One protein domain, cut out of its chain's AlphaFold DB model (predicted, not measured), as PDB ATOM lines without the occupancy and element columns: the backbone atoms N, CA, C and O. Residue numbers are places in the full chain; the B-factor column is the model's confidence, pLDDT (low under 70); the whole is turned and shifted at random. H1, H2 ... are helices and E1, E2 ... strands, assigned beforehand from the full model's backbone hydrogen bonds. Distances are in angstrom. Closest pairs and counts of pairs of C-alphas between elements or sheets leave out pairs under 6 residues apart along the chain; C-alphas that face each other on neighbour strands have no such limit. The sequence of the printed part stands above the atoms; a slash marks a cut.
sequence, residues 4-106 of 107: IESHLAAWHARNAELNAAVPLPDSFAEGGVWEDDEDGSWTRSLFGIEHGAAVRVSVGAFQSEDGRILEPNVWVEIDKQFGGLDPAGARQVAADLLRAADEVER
ATOM      1  N   ILE A   4     -59.201  53.333  32.410       85.31
ATOM      2  CA  ILE A   4     -58.761  52.676  31.167       85.31
ATOM      3  C   ILE A   4     -58.238  53.689  30.135       85.31
ATOM      4  O   ILE A   4     -57.192  53.466  29.531       85.31
ATOM      5  N   GLU A   5     -58.927  54.819  29.955       87.50
ATOM      6  CA  GLU A   5     -58.541  55.847  28.977       87.50
ATOM      7  C   GLU A   5     -57.201  56.490  29.361       87.50
ATOM      8  O   GLU A   5     -56.365  56.756  28.500       87.50
ATOM      9  N   SER A   6     -56.963  56.684  30.664       88.19
ATOM     10  CA  SER A   6     -55.690  57.202  31.172       88.19
ATOM     11  C   SER A   6     -54.533  56.221  30.994       88.19
ATOM     12  O   SER A   6     -53.432  56.656  30.669       88.19
ATOM     13  N   HIS A   7     -54.763  54.915  31.167       88.75
ATOM     14  CA  HIS A   7     -53.716  53.910  30.957       88.75
ATOM     15  C   HIS A   7     -53.332  53.793  29.483       88.75
ATOM     16  O   HIS A   7     -52.147  53.789  29.165       88.75
ATOM     17  N   LEU A   8     -54.312  53.784  28.576       92.19
ATOM     18  CA  LEU A   8     -54.036  53.726  27.141       92.19
ATOM     19  C   LEU A   8     -53.252  54.959  26.659       92.19
ATOM     20  O   LEU A   8     -52.306  54.831  25.886       92.19
ATOM     21  N   ALA A   9     -53.605  56.152  27.149       94.81
ATOM     22  CA  ALA A   9     -52.872  57.375  26.825       94.81
ATOM     23  C   ALA A   9     -51.418  57.340  27.331       94.81
ATOM     24  O   ALA A   9     -50.510  57.735  26.599       94.81
ATOM     25  N   ALA A  10     -51.188  56.843  28.551       93.81
ATOM     26  CA  ALA A  10     -49.843  56.678  29.101       93.81
ATOM     27  C   ALA A  10     -49.023  55.652  28.302       93.81
ATOM     28  O   ALA A  10     -47.872  55.920  27.963       93.81
ATOM     29  N   TRP A  11     -49.637  54.526  27.927       94.81
ATOM     30  CA  TRP A  11     -49.008  53.494  27.102       94.81
ATOM     31  C   TRP A  11     -48.585  54.030  25.727       94.81
ATOM     32  O   TRP A  11     -47.446  53.824  25.305       94.81
ATOM     33  N   HIS A  12     -49.455  54.788  25.051       96.50
ATOM     34  CA  HIS A  12     -49.115  55.437  23.781       96.50
ATOM     35  C   HIS A  12     -47.987  56.464  23.928       96.50
ATOM     36  O   HIS A  12     -47.097  56.517  23.078       96.50
ATOM     37  N   ALA A  13     -48.010  57.272  24.994       97.19
ATOM     38  CA  ALA A  13     -46.959  58.251  25.257       97.19
ATOM     39  C   ALA A  13     -45.600  57.568  25.474       97.19
ATOM     40  O   ALA A  13     -44.611  57.983  24.870       97.19
ATOM     41  N   ARG A  14     -45.565  56.481  26.258       97.25
ATOM     42  CA  ARG A  14     -44.344  55.704  26.502       97.25
ATOM     43  C   ARG A  14     -43.822  55.033  25.231       97.25
ATOM     44  O   ARG A  14     -42.634  55.116  24.943       97.25
ATOM     45  N   ASN A  15     -44.707  54.458  24.420       97.50
ATOM     46  CA  ASN A  15     -44.341  53.893  23.120       97.50
ATOM     47  C   ASN A  15     -43.704  54.930  22.184       97.50
ATOM     48  O   ASN A  15     -42.714  54.643  21.514       97.50
ATOM     49  N   ALA A  16     -44.270  56.138  22.119       97.44
ATOM     50  CA  ALA A  16     -43.724  57.212  21.293       97.44
ATOM     51  C   ALA A  16     -42.344  57.675  21.791       97.44
ATOM     52  O   ALA A  16     -41.448  57.900  20.979       97.44
ATOM     53  N   GLU A  17     -42.161  57.782  23.111       98.25
ATOM     54  CA  GLU A  17     -40.876  58.109  23.735       98.25
ATOM     55  C   GLU A  17     -39.804  57.060  23.407       98.25
ATOM     56  O   GLU A  17     -38.738  57.411  22.898       98.25
ATOM     57  N   LEU A  18     -40.098  55.776  23.632       98.19
ATOM     58  CA  LEU A  18     -39.149  54.685  23.393       98.19
ATOM     59  C   LEU A  18     -38.798  54.533  21.911       98.19
ATOM     60  O   LEU A  18     -37.632  54.350  21.583       98.19
ATOM     61  N   ASN A  19     -39.758  54.697  20.995       97.44
ATOM     62  CA  ASN A  19     -39.467  54.678  19.556       97.44
ATOM     63  C   ASN A  19     -38.552  55.827  19.105       97.44
ATOM     64  O   ASN A  19     -37.803  55.662  18.144       97.44
ATOM     65  N   ALA A  20     -38.596  56.979  19.779       97.56
ATOM     66  CA  ALA A  20     -37.684  58.084  19.502       97.56
ATOM     67  C   ALA A  20     -36.297  57.883  20.140       97.56
ATOM     68  O   ALA A  20     -35.298  58.308  19.562       97.56
ATOM     69  N   ALA A  21     -36.231  57.261  21.321       98.00
ATOM     70  CA  ALA A  21     -34.993  57.087  22.081       98.00
ATOM     71  C   ALA A  21     -34.183  55.847  21.665       98.00
ATOM     72  O   ALA A  21     -32.953  55.879  21.694       98.00
ATOM     73  N   VAL A  22     -34.864  54.769  21.279       98.25
ATOM     74  CA  VAL A  22     -34.276  53.454  21.013       98.25
ATOM     75  C   VAL A  22     -34.552  53.072  19.554       98.25
ATOM     76  O   VAL A  22     -35.616  52.525  19.230       98.25
ATOM     77  N   PRO A  23     -33.623  53.385  18.630       96.94
ATOM     78  CA  PRO A  23     -33.822  53.098  17.219       96.94
ATOM     79  C   PRO A  23     -33.881  51.591  16.959       96.94
ATOM     80  O   PRO A  23     -33.371  50.770  17.731       96.94
ATOM     81  N   LEU A  24     -34.525  51.237  15.849       96.69
ATOM     82  CA  LEU A  24     -34.477  49.882  15.320       96.69
ATOM     83  C   LEU A  24     -33.023  49.562  14.928       96.69
ATOM     84  O   LEU A  24     -32.412  50.383  14.241       96.69
ATOM     85  N   PRO A  25     -32.448  48.426  15.356       94.62
ATOM     86  CA  PRO A  25     -31.123  48.029  14.897       94.62
ATOM     87  C   PRO A  25     -31.143  47.712  13.398       94.62
ATOM     88  O   PRO A  25     -32.100  47.113  12.913       94.62
ATOM     89  N   ASP A  26     -30.060  48.036  12.688       92.00
ATOM     90  CA  ASP A  26     -29.972  47.901  11.221       92.00
ATOM     91  C   ASP A  26     -30.207  46.468  10.701       92.00
ATOM     92  O   ASP A  26     -30.569  46.283   9.540       92.00
ATOM     93  N   SER A  27     -30.002  45.450  11.544       89.75
ATOM     94  CA  SER A  27     -30.226  44.038  11.205       89.75
ATOM     95  C   SER A  27     -31.707  43.641  11.159       89.75
ATOM     96  O   SER A  27     -32.032  42.558  10.682       89.75
ATOM     97  N   PHE A  28     -32.616  44.488  11.645       95.31
ATOM     98  CA  PHE A  28     -34.043  44.182  11.713       95.31
ATOM     99  C   PHE A  28     -34.843  45.060  10.755       95.31
ATOM    100  O   PHE A  28     -34.578  46.248  10.592       95.31
ATOM    101  N   ALA A  29     -35.840  44.458  10.107       95.31
ATOM    102  CA  ALA A  29     -36.701  45.145   9.152       95.31
ATOM    103  C   ALA A  29     -37.832  45.908   9.855       95.31
ATOM    104  O   ALA A  29     -38.248  46.971   9.394       95.31
ATOM    105  N   GLU A  30     -38.316  45.367  10.973       96.25
ATOM    106  CA  GLU A  30     -39.435  45.911  11.733       96.25
ATOM    107  C   GLU A  30     -39.244  45.683  13.239       96.25
ATOM    108  O   GLU A  30     -38.624  44.712  13.673       96.25
ATOM    109  N   GLY A  31     -39.802  46.591  14.040       96.62
ATOM    110  CA  GLY A  31     -39.978  46.418  15.477       96.62
ATOM    111  C   GLY A  31     -41.455  46.552  15.831       96.62
ATOM    112  O   GLY A  31     -42.133  47.448  15.327       96.62
ATOM    113  N   GLY A  32     -41.938  45.668  16.698       96.88
ATOM    114  CA  GLY A  32     -43.286  45.729  17.244       96.88
ATOM    115  C   GLY A  32     -43.496  46.927  18.172       96.88
ATOM    116  O   GLY A  32     -42.624  47.782  18.362       96.88
ATOM    117  N   VAL A  33     -44.681  46.972  18.779       97.31
ATOM    118  CA  VAL A  33     -44.963  47.927  19.854       97.31
ATOM    119  C   VAL A  33     -44.135  47.581  21.089       97.31
ATOM    120  O   VAL A  33     -43.808  46.420  21.321       97.31
ATOM    121  N   TRP A  34     -43.797  48.600  21.871       98.25
ATOM    122  CA  TRP A  34     -43.207  48.408  23.183       98.25
ATOM    123  C   TRP A  34     -44.284  47.930  24.158       98.25
ATOM    124  O   TRP A  34     -45.382  48.501  24.222       98.25
ATOM    125  N   GLU A  35     -43.951  46.904  24.923       97.50
ATOM    126  CA  GLU A  35     -44.783  46.282  25.944       97.50
ATOM    127  C   GLU A  35     -44.094  46.417  27.304       97.50
ATOM    128  O   GLU A  35     -42.869  46.372  27.385       97.50
ATOM    129  N   ASP A  36     -44.895  46.666  28.341       95.94
ATOM    130  CA  ASP A  36     -44.445  46.727  29.734       95.94
ATOM    131  C   ASP A  36     -44.391  45.295  30.260       95.94
ATOM    132  O   ASP A  36     -45.422  44.618  30.340       95.94
ATOM    133  N   ASP A  37     -43.196  44.835  30.590       92.56
ATOM    134  CA  ASP A  37     -43.000  43.604  31.329       92.56
ATOM    135  C   ASP A  37     -43.490  43.825  32.772       92.56
ATOM    136  O   ASP A  37     -43.409  44.919  33.324       92.56
ATOM    137  N   GLU A  38     -44.036  42.800  33.430       91.19
ATOM    138  CA  GLU A  38     -44.656  42.950  34.766       91.19
ATOM    139  C   GLU A  38     -43.689  43.472  35.856       91.19
ATOM    140  O   GLU A  38     -44.119  43.843  36.954       91.19
ATOM    141  N   ASP A  39     -42.385  43.502  35.568       93.69
ATOM    142  CA  ASP A  39     -41.330  44.064  36.412       93.69
ATOM    143  C   ASP A  39     -41.059  45.565  36.173       93.69
ATOM    144  O   ASP A  39     -40.224  46.156  36.866       93.69
ATOM    145  N   GLY A  40     -41.796  46.193  35.253       93.00
ATOM    146  CA  GLY A  40     -41.692  47.602  34.881       93.00
ATOM    147  C   GLY A  40     -40.633  47.896  33.819       93.00
ATOM    148  O   GLY A  40     -40.419  49.071  33.498       93.00
ATOM    149  N   SER A  41     -39.927  46.878  33.317       96.50
ATOM    150  CA  SER A  41     -39.071  47.023  32.142       96.50
ATOM    151  C   SER A  41     -39.906  46.990  30.864       96.50
ATOM    152  O   SER A  41     -41.043  46.541  30.871       96.50
ATOM    153  N   TRP A  42     -39.377  47.535  29.769       98.31
ATOM    154  CA  TRP A  42     -40.088  47.537  28.493       98.31
ATOM    155  C   TRP A  42     -39.286  46.812  27.432       98.31
ATOM    156  O   TRP A  42     -38.087  47.067  27.253       98.31
ATOM    157  N   THR A  43     -39.974  45.961  26.683       98.44
ATOM    158  CA  THR A  43     -39.410  45.238  25.550       98.44
ATOM    159  C   THR A  43     -40.272  45.404  24.303       98.44
ATOM    160  O   THR A  43     -41.443  45.767  24.367       98.44
ATOM    161  N   ARG A  44     -39.683  45.194  23.126       98.19
ATOM    162  CA  ARG A  44     -40.432  45.021  21.874       98.19
ATOM    163  C   ARG A  44     -39.898  43.829  21.107       98.19
ATOM    164  O   ARG A  44     -38.691  43.590  21.108       98.19
ATOM    165  N   SER A  45     -40.768  43.120  20.398       97.50
ATOM    166  CA  SER A  45     -40.324  42.129  19.418       97.50
ATOM    167  C   SER A  45     -39.638  42.813  18.238       97.50
ATOM    168  O   SER A  45     -40.068  43.875  17.785       97.50
ATOM    169  N   LEU A  46     -38.587  42.190  17.723       97.50
ATOM    170  CA  LEU A  46     -37.899  42.578  16.503       97.50
ATOM    171  C   LEU A  46     -38.077  41.492  15.447       97.50
ATOM    172  O   LEU A  46     -37.953  40.303  15.749       97.50
ATOM    173  N   PHE A  47     -38.324  41.911  14.209       95.12
ATOM    174  CA  PHE A  47     -38.553  41.028  13.072       95.12
ATOM    175  C   PHE A  47     -37.503  41.298  11.993       95.12
ATOM    176  O   PHE A  47     -37.390  42.400  11.448       95.12
ATOM    177  N   GLY A  48     -36.682  40.286  11.735       93.38
ATOM    178  CA  GLY A  48     -35.622  40.306  10.740       93.38
ATOM    179  C   GLY A  48     -36.159  40.195   9.318       93.38
ATOM    180  O   GLY A  48     -37.355  40.029   9.076       93.38
ATOM    181  N   ILE A  49     -35.247  40.280   8.355       89.19
ATOM    182  CA  ILE A  49     -35.587  40.174   6.935       89.19
ATOM    183  C   ILE A  49     -36.000  38.731   6.617       89.19
ATOM    184  O   ILE A  49     -35.266  37.786   6.898       89.19
ATOM    185  N   GLU A  50     -37.164  38.554   5.992       90.81
ATOM    186  CA  GLU A  50     -37.630  37.234   5.565       90.81
ATOM    187  C   GLU A  50     -36.830  36.699   4.361       90.81
ATOM    188  O   GLU A  50     -36.549  37.400   3.380       90.81
ATOM    189  N   HIS A  51     -36.517  35.405   4.400       86.38
ATOM    190  CA  HIS A  51     -35.931  34.645   3.303       86.38
ATOM    191  C   HIS A  51     -36.860  33.509   2.873       86.38
ATOM    192  O   HIS A  51     -37.293  32.710   3.700       86.38
ATOM    193  N   GLY A  52     -37.129  33.405   1.568       84.06
ATOM    194  CA  GLY A  52     -38.020  32.389   0.998       84.06
ATOM    195  C   GLY A  52     -39.469  32.865   0.831       84.06
ATOM    196  O   GLY A  52     -39.867  33.900   1.351       84.06
ATOM    197  N   ALA A  53     -40.258  32.133   0.036       76.00
ATOM    198  CA  ALA A  53     -41.641  32.511  -0.294       76.00
ATOM    199  C   ALA A  53     -42.697  31.599   0.358       76.00
ATOM    200  O   ALA A  53     -43.684  32.095   0.894       76.00
ATOM    201  N   ALA A  54     -42.493  30.277   0.303       83.94
ATOM    202  CA  ALA A  54     -43.440  29.275   0.811       83.94
ATOM    203  C   ALA A  54     -43.110  28.794   2.236       83.94
ATOM    204  O   ALA A  54     -44.007  28.525   3.032       83.94
ATOM    205  N   VAL A  55     -41.815  28.705   2.538       92.25
ATOM    206  CA  VAL A  55     -41.272  28.611   3.893       92.25
ATOM    207  C   VAL A  55     -40.430  29.855   4.062       92.25
ATOM    208  O   VAL A  55     -39.536  30.086   3.243       92.25
ATOM    209  N   ARG A  56     -40.761  30.663   5.059       93.62
ATOM    210  CA  ARG A  56     -40.043  31.893   5.361       93.62
ATOM    211  C   ARG A  56     -39.168  31.656   6.570       93.62
ATOM    212  O   ARG A  56     -39.634  31.124   7.573       93.62
ATOM    213  N   VAL A  57     -37.904  32.015   6.437       95.62
ATOM    214  CA  VAL A  57     -36.928  31.984   7.520       95.62
ATOM    215  C   VAL A  57     -36.527  33.419   7.813       95.62
ATOM    216  O   VAL A  57     -36.161  34.145   6.891       95.62
ATOM    217  N   SER A  58     -36.592  33.825   9.071       95.38
ATOM    218  CA  SER A  58     -36.169  35.149   9.530       95.38
ATOM    219  C   SER A  58     -35.498  35.037  10.895       95.38
ATOM    220  O   SER A  58     -35.606  34.016  11.578       95.38
ATOM    221  N   VAL A  59     -34.775  36.082  11.293       96.94
ATOM    222  CA  VAL A  59     -34.265  36.222  12.659       96.94
ATOM    223  C   VAL A  59     -35.254  37.053  13.468       96.94
ATOM    224  O   VAL A  59     -35.627  38.145  13.054       96.94
ATOM    225  N   GLY A  60     -35.692  36.536  14.606       96.56
ATOM    226  CA  GLY A  60     -36.460  37.268  15.603       96.56
ATOM    227  C   GLY A  60     -35.595  37.586  16.819       96.56
ATOM    228  O   GLY A  60     -34.570  36.946  17.054       96.56
ATOM    229  N   ALA A  61     -35.997  38.590  17.588       97.75
ATOM    230  CA  ALA A  61     -35.418  38.881  18.896       97.75
ATOM    231  C   ALA A  61     -36.388  39.730  19.724       97.75
ATOM    232  O   ALA A  61     -37.442  40.145  19.238       97.75
ATOM    233  N   PHE A  62     -35.991  40.057  20.949       97.50
ATOM    234  CA  PHE A  62     -36.550  41.181  21.690       97.50
ATOM    235  C   PHE A  62     -35.514  42.296  21.812       97.50
ATOM    236  O   PHE A  62     -34.309  42.047  21.821       97.50
ATOM    237  N   GLN A  63     -35.976  43.536  21.913       98.31
ATOM    238  CA  GLN A  63     -35.145  44.675  22.280       98.31
ATOM    239  C   GLN A  63     -35.624  45.225  23.610       98.31
ATOM    240  O   GLN A  63     -36.815  45.492  23.738       98.31
ATOM    241  N   SER A  64     -34.726  45.431  24.568       98.25
ATOM    242  CA  SER A  64     -35.038  46.163  25.797       98.25
ATOM    243  C   SER A  64     -34.956  47.674  25.597       98.25
ATOM    244  O   SER A  64     -34.294  48.167  24.683       98.25
ATOM    245  N   GLU A  65     -35.598  48.429  26.487       98.19
ATOM    246  CA  GLU A  65     -35.619  49.898  26.466       98.19
ATOM    247  C   GLU A  65     -34.243  50.575  26.617       98.19
ATOM    248  O   GLU A  65     -34.101  51.763  26.340       98.19
ATOM    249  N   ASP A  66     -33.208  49.837  27.019       97.31
ATOM    250  CA  ASP A  66     -31.817  50.308  27.008       97.31
ATOM    251  C   ASP A  66     -31.059  49.951  25.715       97.31
ATOM    252  O   ASP A  66     -29.861  50.214  25.593       97.31
ATOM    253  N   GLY A  67     -31.759  49.370  24.740       97.06
ATOM    254  CA  GLY A  67     -31.269  49.059  23.404       97.06
ATOM    255  C   GLY A  67     -30.610  47.690  23.247       97.06
ATOM    256  O   GLY A  67     -30.198  47.374  22.130       97.06
ATOM    257  N   ARG A  68     -30.506  46.870  24.305       97.56
ATOM    258  CA  ARG A  68     -29.934  45.516  24.192       97.56
ATOM    259  C   ARG A  68     -30.847  44.593  23.387       97.56
ATOM    260  O   ARG A  68     -32.067  44.651  23.505       97.56
ATOM    261  N   ILE A  69     -30.225  43.714  22.604       97.75
ATOM    262  CA  ILE A  69     -30.899  42.606  21.927       97.75
ATOM    263  C   ILE A  69     -30.931  41.417  22.873       97.75
ATOM    264  O   ILE A  69     -29.915  41.050  23.466       97.75
ATOM    265  N   LEU A  70     -32.113  40.841  23.030       97.00
ATOM    266  CA  LEU A  70     -32.396  39.734  23.922       97.00
ATOM    267  C   LEU A  70     -32.927  38.563  23.098       97.00
ATOM    268  O   LEU A  70     -33.708  38.748  22.167       97.00
ATOM    269  N   GLU A  71     -32.501  37.360  23.477       96.31
ATOM    270  CA  GLU A  71     -33.032  36.094  22.957       96.31
ATOM    271  C   GLU A  71     -33.122  36.009  21.416       96.31
ATOM    272  O   GLU A  71     -34.181  35.661  20.885       96.31
ATOM    273  N   PRO A  72     -32.038  36.305  20.670       96.62
ATOM    274  CA  PRO A  72     -32.067  36.178  19.220       96.62
ATOM    275  C   PRO A  72     -32.334  34.721  18.826       96.62
ATOM    276  O   PRO A  72     -31.715  33.786  19.344       96.62
ATOM    277  N   ASN A  73     -33.281  34.513  17.919       96.50
ATOM    278  CA  ASN A  73     -33.733  33.191  17.512       96.50
ATOM    279  C   ASN A  73     -34.119  33.157  16.028       96.50
ATOM    280  O   ASN A  73     -34.356  34.177  15.390       96.50
ATOM    281  N   VAL A  74     -34.164  31.953  15.459       96.62
ATOM    282  CA  VAL A  74     -34.583  31.747  14.067       96.62
ATOM    283  C   VAL A  74     -36.062  31.394  14.043       96.62
ATOM    284  O   VAL A  74     -36.483  30.421  14.672       96.62
ATOM    285  N   TRP A  75     -36.845  32.173  13.305       94.88
ATOM    286  CA  TRP A  75     -38.264  31.939  13.082       94.88
ATOM    287  C   TRP A  75     -38.447  31.244  11.743       94.88
ATOM    288  O   TRP A  75     -37.806  31.582  10.747       94.88
ATOM    289  N   VAL A  76     -39.317  30.236  11.735       94.69
ATOM    290  CA  VAL A  76     -39.664  29.488  10.529       94.69
ATOM    291  C   VAL A  76     -41.172  29.490  10.394       94.69
ATOM    292  O   VAL A  76     -41.879  28.834  11.159       94.69
ATOM    293  N   GLU A  77     -41.657  30.212   9.395       93.12
ATOM    294  CA  GLU A  77     -43.074  30.299   9.085       93.12
ATOM    295  C   GLU A  77     -43.394  29.491   7.833       93.12
ATOM    296  O   GLU A  77     -42.695  29.546   6.818       93.12
ATOM    297  N   ILE A  78     -44.473  28.720   7.909       92.00
ATOM    298  CA  ILE A  78     -44.955  27.881   6.816       92.00
ATOM    299  C   ILE A  78     -46.392  28.297   6.523       92.00
ATOM    300  O   ILE A  78     -47.236  28.301   7.421       92.00
ATOM    301  N   ASP A  79     -46.673  28.635   5.263       86.50
ATOM    302  CA  ASP A  79     -48.027  28.993   4.841       86.50
ATOM    303  C   ASP A  79     -49.009  27.842   5.139       86.50
ATOM    304  O   ASP A  79     -48.704  26.660   4.961       86.50
ATOM    305  N   LYS A  80     -50.233  28.171   5.559       82.94
ATOM    306  CA  LYS A  80     -51.297  27.187   5.820       82.94
ATOM    307  C   LYS A  80     -51.623  26.318   4.602       82.94
ATOM    308  O   LYS A  80     -52.120  25.209   4.773       82.94
ATOM    309  N   GLN A  81     -51.383  26.813   3.388       86.69
ATOM    310  CA  GLN A  81     -51.620  26.095   2.132       86.69
ATOM    311  C   GLN A  81     -50.379  25.355   1.609       86.69
ATOM    312  O   GLN A  81     -50.340  24.941   0.450       86.69
ATOM    313  N   PHE A  82     -49.351  25.186   2.440       89.88
ATOM    314  CA  PHE A  82     -48.091  24.596   2.024       89.88
ATOM    315  C   PHE A  82     -48.223  23.125   1.607       89.88
ATOM    316  O   PHE A  82     -48.480  22.237   2.418       89.88
ATOM    317  N   GLY A  83     -47.994  22.865   0.318       90.44
ATOM    318  CA  GLY A  83     -48.046  21.529  -0.283       90.44
ATOM    319  C   GLY A  83     -46.774  20.687  -0.118       90.44
ATOM    320  O   GLY A  83     -46.704  19.597  -0.682       90.44
ATOM    321  N   GLY A  84     -45.774  21.174   0.625       93.25
ATOM    322  CA  GLY A  84     -44.467  20.532   0.799       93.25
ATOM    323  C   GLY A  84     -43.358  21.127  -0.078       93.25
ATOM    324  O   GLY A  84     -43.585  22.047  -0.864       93.25
ATOM    325  N   LEU A  85     -42.140  20.594   0.070       93.19
ATOM    326  CA  LEU A  85     -40.961  20.985  -0.713       93.19
ATOM    327  C   LEU A  85     -40.541  19.859  -1.644       93.19
ATOM    328  O   LEU A  85     -40.493  18.693  -1.250       93.19
ATOM    329  N   ASP A  86     -40.133  20.231  -2.851       94.75
ATOM    330  CA  ASP A  86     -39.281  19.372  -3.659       94.75
ATOM    331  C   ASP A  86     -37.824  19.403  -3.126       94.75
ATOM    332  O   ASP A  86     -37.486  20.184  -2.223       94.75
ATOM    333  N   PRO A  87     -36.911  18.572  -3.659       96.88
ATOM    334  CA  PRO A  87     -35.523  18.571  -3.205       96.88
ATOM    335  C   PRO A  87     -34.765  19.890  -3.421       96.88
ATOM    336  O   PRO A  87     -33.727  20.090  -2.789       96.88
ATOM    337  N   ALA A  88     -35.193  20.763  -4.337       94.81
ATOM    338  CA  ALA A  88     -34.549  22.058  -4.549       94.81
ATOM    339  C   ALA A  88     -34.997  23.057  -3.473       94.81
ATOM    340  O   ALA A  88     -34.152  23.658  -2.812       94.81
ATOM    341  N   GLY A  89     -36.304  23.139  -3.216       93.75
ATOM    342  CA  GLY A  89     -36.884  23.932  -2.137       93.75
ATOM    343  C   GLY A  89     -36.362  23.514  -0.764       93.75
ATOM    344  O   GLY A  89     -35.989  24.370   0.030       93.75
ATOM    345  N   ALA A  90     -36.224  22.209  -0.504       95.44
ATOM    346  CA  ALA A  90     -35.651  21.710   0.748       95.44
ATOM    347  C   ALA A  90     -34.202  22.180   0.965       95.44
ATOM    348  O   ALA A  90     -33.835  22.571   2.072       95.44
ATOM    349  N   ARG A  91     -33.377  22.186  -0.092       97.06
ATOM    350  CA  ARG A  91     -31.999  22.695  -0.012       97.06
ATOM    351  C   ARG A  91     -31.954  24.208   0.173       97.06
ATOM    352  O   ARG A  91     -31.096  24.681   0.909       97.06
ATOM    353  N   GLN A  92     -32.864  24.943  -0.462       95.25
ATOM    354  CA  GLN A  92     -32.961  26.389  -0.292       95.25
ATOM    355  C   GLN A  92     -33.307  26.753   1.157       95.25
ATOM    356  O   GLN A  92     -32.580  27.525   1.768       95.25
ATOM    357  N   VAL A  93     -34.325  26.112   1.744       95.56
ATOM    358  CA  VAL A  93     -34.685  26.322   3.158       95.56
ATOM    359  C   VAL A  93     -33.519  25.980   4.085       95.56
ATOM    360  O   VAL A  93     -33.242  26.726   5.015       95.56
ATOM    361  N   ALA A  94     -32.782  24.898   3.816       96.69
ATOM    362  CA  ALA A  94     -31.595  24.565   4.605       96.69
ATOM    363  C   ALA A  94     -30.506  25.653   4.514       96.69
ATOM    364  O   ALA A  94     -29.885  25.982   5.520       96.69
ATOM    365  N   ALA A  95     -30.285  26.228   3.328       96.50
ATOM    366  CA  ALA A  95     -29.340  27.327   3.144       96.50
ATOM    367  C   ALA A  95     -29.794  28.617   3.852       96.50
ATOM    368  O   ALA A  95     -28.961  29.325   4.415       96.50
ATOM    369  N   ASP A  96     -31.096  28.907   3.850       96.31
ATOM    370  CA  ASP A  96     -31.653  30.073   4.538       96.31
ATOM    371  C   ASP A  96     -31.592  29.911   6.068       96.31
ATOM    372  O   ASP A  96     -31.247  30.864   6.760       96.31
ATOM    373  N   LEU A  97     -31.798  28.696   6.592       96.88
ATOM    374  CA  LEU A  97     -31.592  28.373   8.011       96.88
ATOM    375  C   LEU A  97     -30.140  28.570   8.454       96.88
ATOM    376  O   LEU A  97     -29.903  29.136   9.517       96.88
ATOM    377  N   LEU A  98     -29.171  28.126   7.647       97.25
ATOM    378  CA  LEU A  98     -27.753  28.338   7.950       97.25
ATOM    379  C   LEU A  98     -27.406  29.829   7.967       97.25
ATOM    380  O   LEU A  98     -26.759  30.291   8.897       97.25
ATOM    381  N   ARG A  99     -27.903  30.599   6.991       95.19
ATOM    382  CA  ARG A  99     -27.696  32.053   6.962       95.19
ATOM    383  C   ARG A  99     -28.286  32.740   8.196       95.19
ATOM    384  O   ARG A  99     -27.634  33.609   8.762       95.19
ATOM    385  N   ALA A 100     -29.497  32.358   8.601       94.56
ATOM    386  CA  ALA A 100     -30.147  32.922   9.781       94.56
ATOM    387  C   ALA A 100     -29.397  32.559  11.075       94.56
ATOM    388  O   ALA A 100     -29.271  33.397  11.961       94.56
ATOM    389  N   ALA A 101     -28.840  31.347  11.168       96.38
ATOM    390  CA  ALA A 101     -27.977  30.965  12.284       96.38
ATOM    391  C   ALA A 101     -26.709  31.836  12.344       96.38
ATOM    392  O   ALA A 101     -26.416  32.403  13.394       96.38
ATOM    393  N   ASP A 102     -26.021  32.028  11.213       95.88
ATOM    394  CA  ASP A 102     -24.845  32.909  11.125       95.88
ATOM    395  C   ASP A 102     -25.183  34.374  11.477       95.88
ATOM    396  O   ASP A 102     -24.333  35.148  11.916       95.88
ATOM    397  N   GLU A 103     -26.417  34.814  11.225       94.19
ATOM    398  CA  GLU A 103     -26.900  36.136  11.623       94.19
ATOM    399  C   GLU A 103     -27.138  36.234  13.129       94.19
ATOM    400  O   GLU A 103     -26.626  37.170  13.739       94.19
ATOM    401  N   VAL A 104     -27.805  35.248  13.735       94.69
ATOM    402  CA  VAL A 104     -27.988  35.164  15.192       94.69
ATOM    403  C   VAL A 104     -26.648  35.180  15.929       94.69
ATOM    404  O   VAL A 104     -26.520  35.868  16.934       94.69
ATOM    405  N   GLU A 105     -25.628  34.483  15.422       95.00
ATOM    406  CA  GLU A 105     -24.287  34.461  16.029       95.00
ATOM    407  C   GLU A 105     -23.550  35.815  15.984       95.00
ATOM    408  O   GLU A 105     -22.554  35.996  16.688       95.00
ATOM    409  N   ARG A 106     -24.000  36.760  15.148       92.62
ATOM    410  CA  ARG A 106     -23.391  38.093  15.002       92.62
ATOM    411  C   ARG A 106     -24.090  39.187  15.813       92.62
ATOM    412  O   ARG A 106     -23.543  40.292  15.862       92.62
TER     413      ARG A 106
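What this domain is: This is residues 4 to 106 of the 107 residues of an uncharacterized protein of Mycobacterium angelicum (UniProt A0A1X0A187). A strongly twisted sheet of four strands has one helix, H2, packed along the hairpin of its two longest strands, E3 and E4. A second helix, H1, meets the sheet mostly beside E2 through residues 14 to 19, while its residues 4 to 10 stick out into the open. The printed part has 103 residues, with two named helices and four named strands in the order H1, E1, E2, E3, E4, H2. The sheet's order is E1, E2, E3, E4, antiparallel throughout, and the class is mixed, helices and strands. The whole is loose, with a radius of gyration of the C-alphas of 16.9 A, and elongated, spanning 55 by 31 by 22 A.

Where its parts are: In the sheet, E3 is residues 55 to 64, 28.8 A from first to last C-alpha, beginning at C-alpha 55 (-41.272, 28.611, 3.893). E4 is residues 69 to 78, 25.4 A long, E2 is residues 42 to 48, 19.7 A long, and E1 is residues 28 to 31. H2, residues 87 to 104, is 25.9 A long and ends at C-alpha 104 (-27.988, 35.164, 15.192). H1, residues 4 to 21, is 25.8 A long and begins at C-alpha 4 (-58.761, 52.676, 31.167).

How they stand to each other: The strands form a meander, each the antiparallel neighbour of the one before, with E1 and E4 as edge strands. E3 and E4 are a hairpin at 158 degrees between their directions, with N 56 and O 77 2.8 A apart, within hydrogen-bond range. E2 and E3, a hairpin at 154 degrees, have N 48 and O 59 at 2.7 A. E1 and E2, a hairpin at 144 degrees, have N 29 and O 47 at 2.9 A. Residues 35 to 36 also pair antiparallel with residues 42 to 43 of E2. H2 is on the sheet at a height over the sheet of 8.7 A. It lies over E3 and only just over E4, where 3 of its C-alphas fall, and runs along the strands at 4 degrees to E3 on the local plane. H2 touches E3, the closest C-alphas being those of Val 59 and Ala 100, 6.0 A apart. It also touches E4, with the C-alphas of Pro 72 and Val 104 closest at 5.8 A. H1 is on the sheet with 9 pairs of C-alphas within 10 A, and it and E2 are near each other. H1 and H2 are apart. In H1 and H2 every O i to N i+4 pair is within hydrogen-bond range.

The domain as a whole: The two C-alphas farthest apart are those of Ser 6 and Pro 87, 55.5 A. The printed part has no cut. The link from E3 to E4 is tight, the other links are short, and there is no long link. The mean pLDDT of the printed part is 94.5, and no printed residue is under 70.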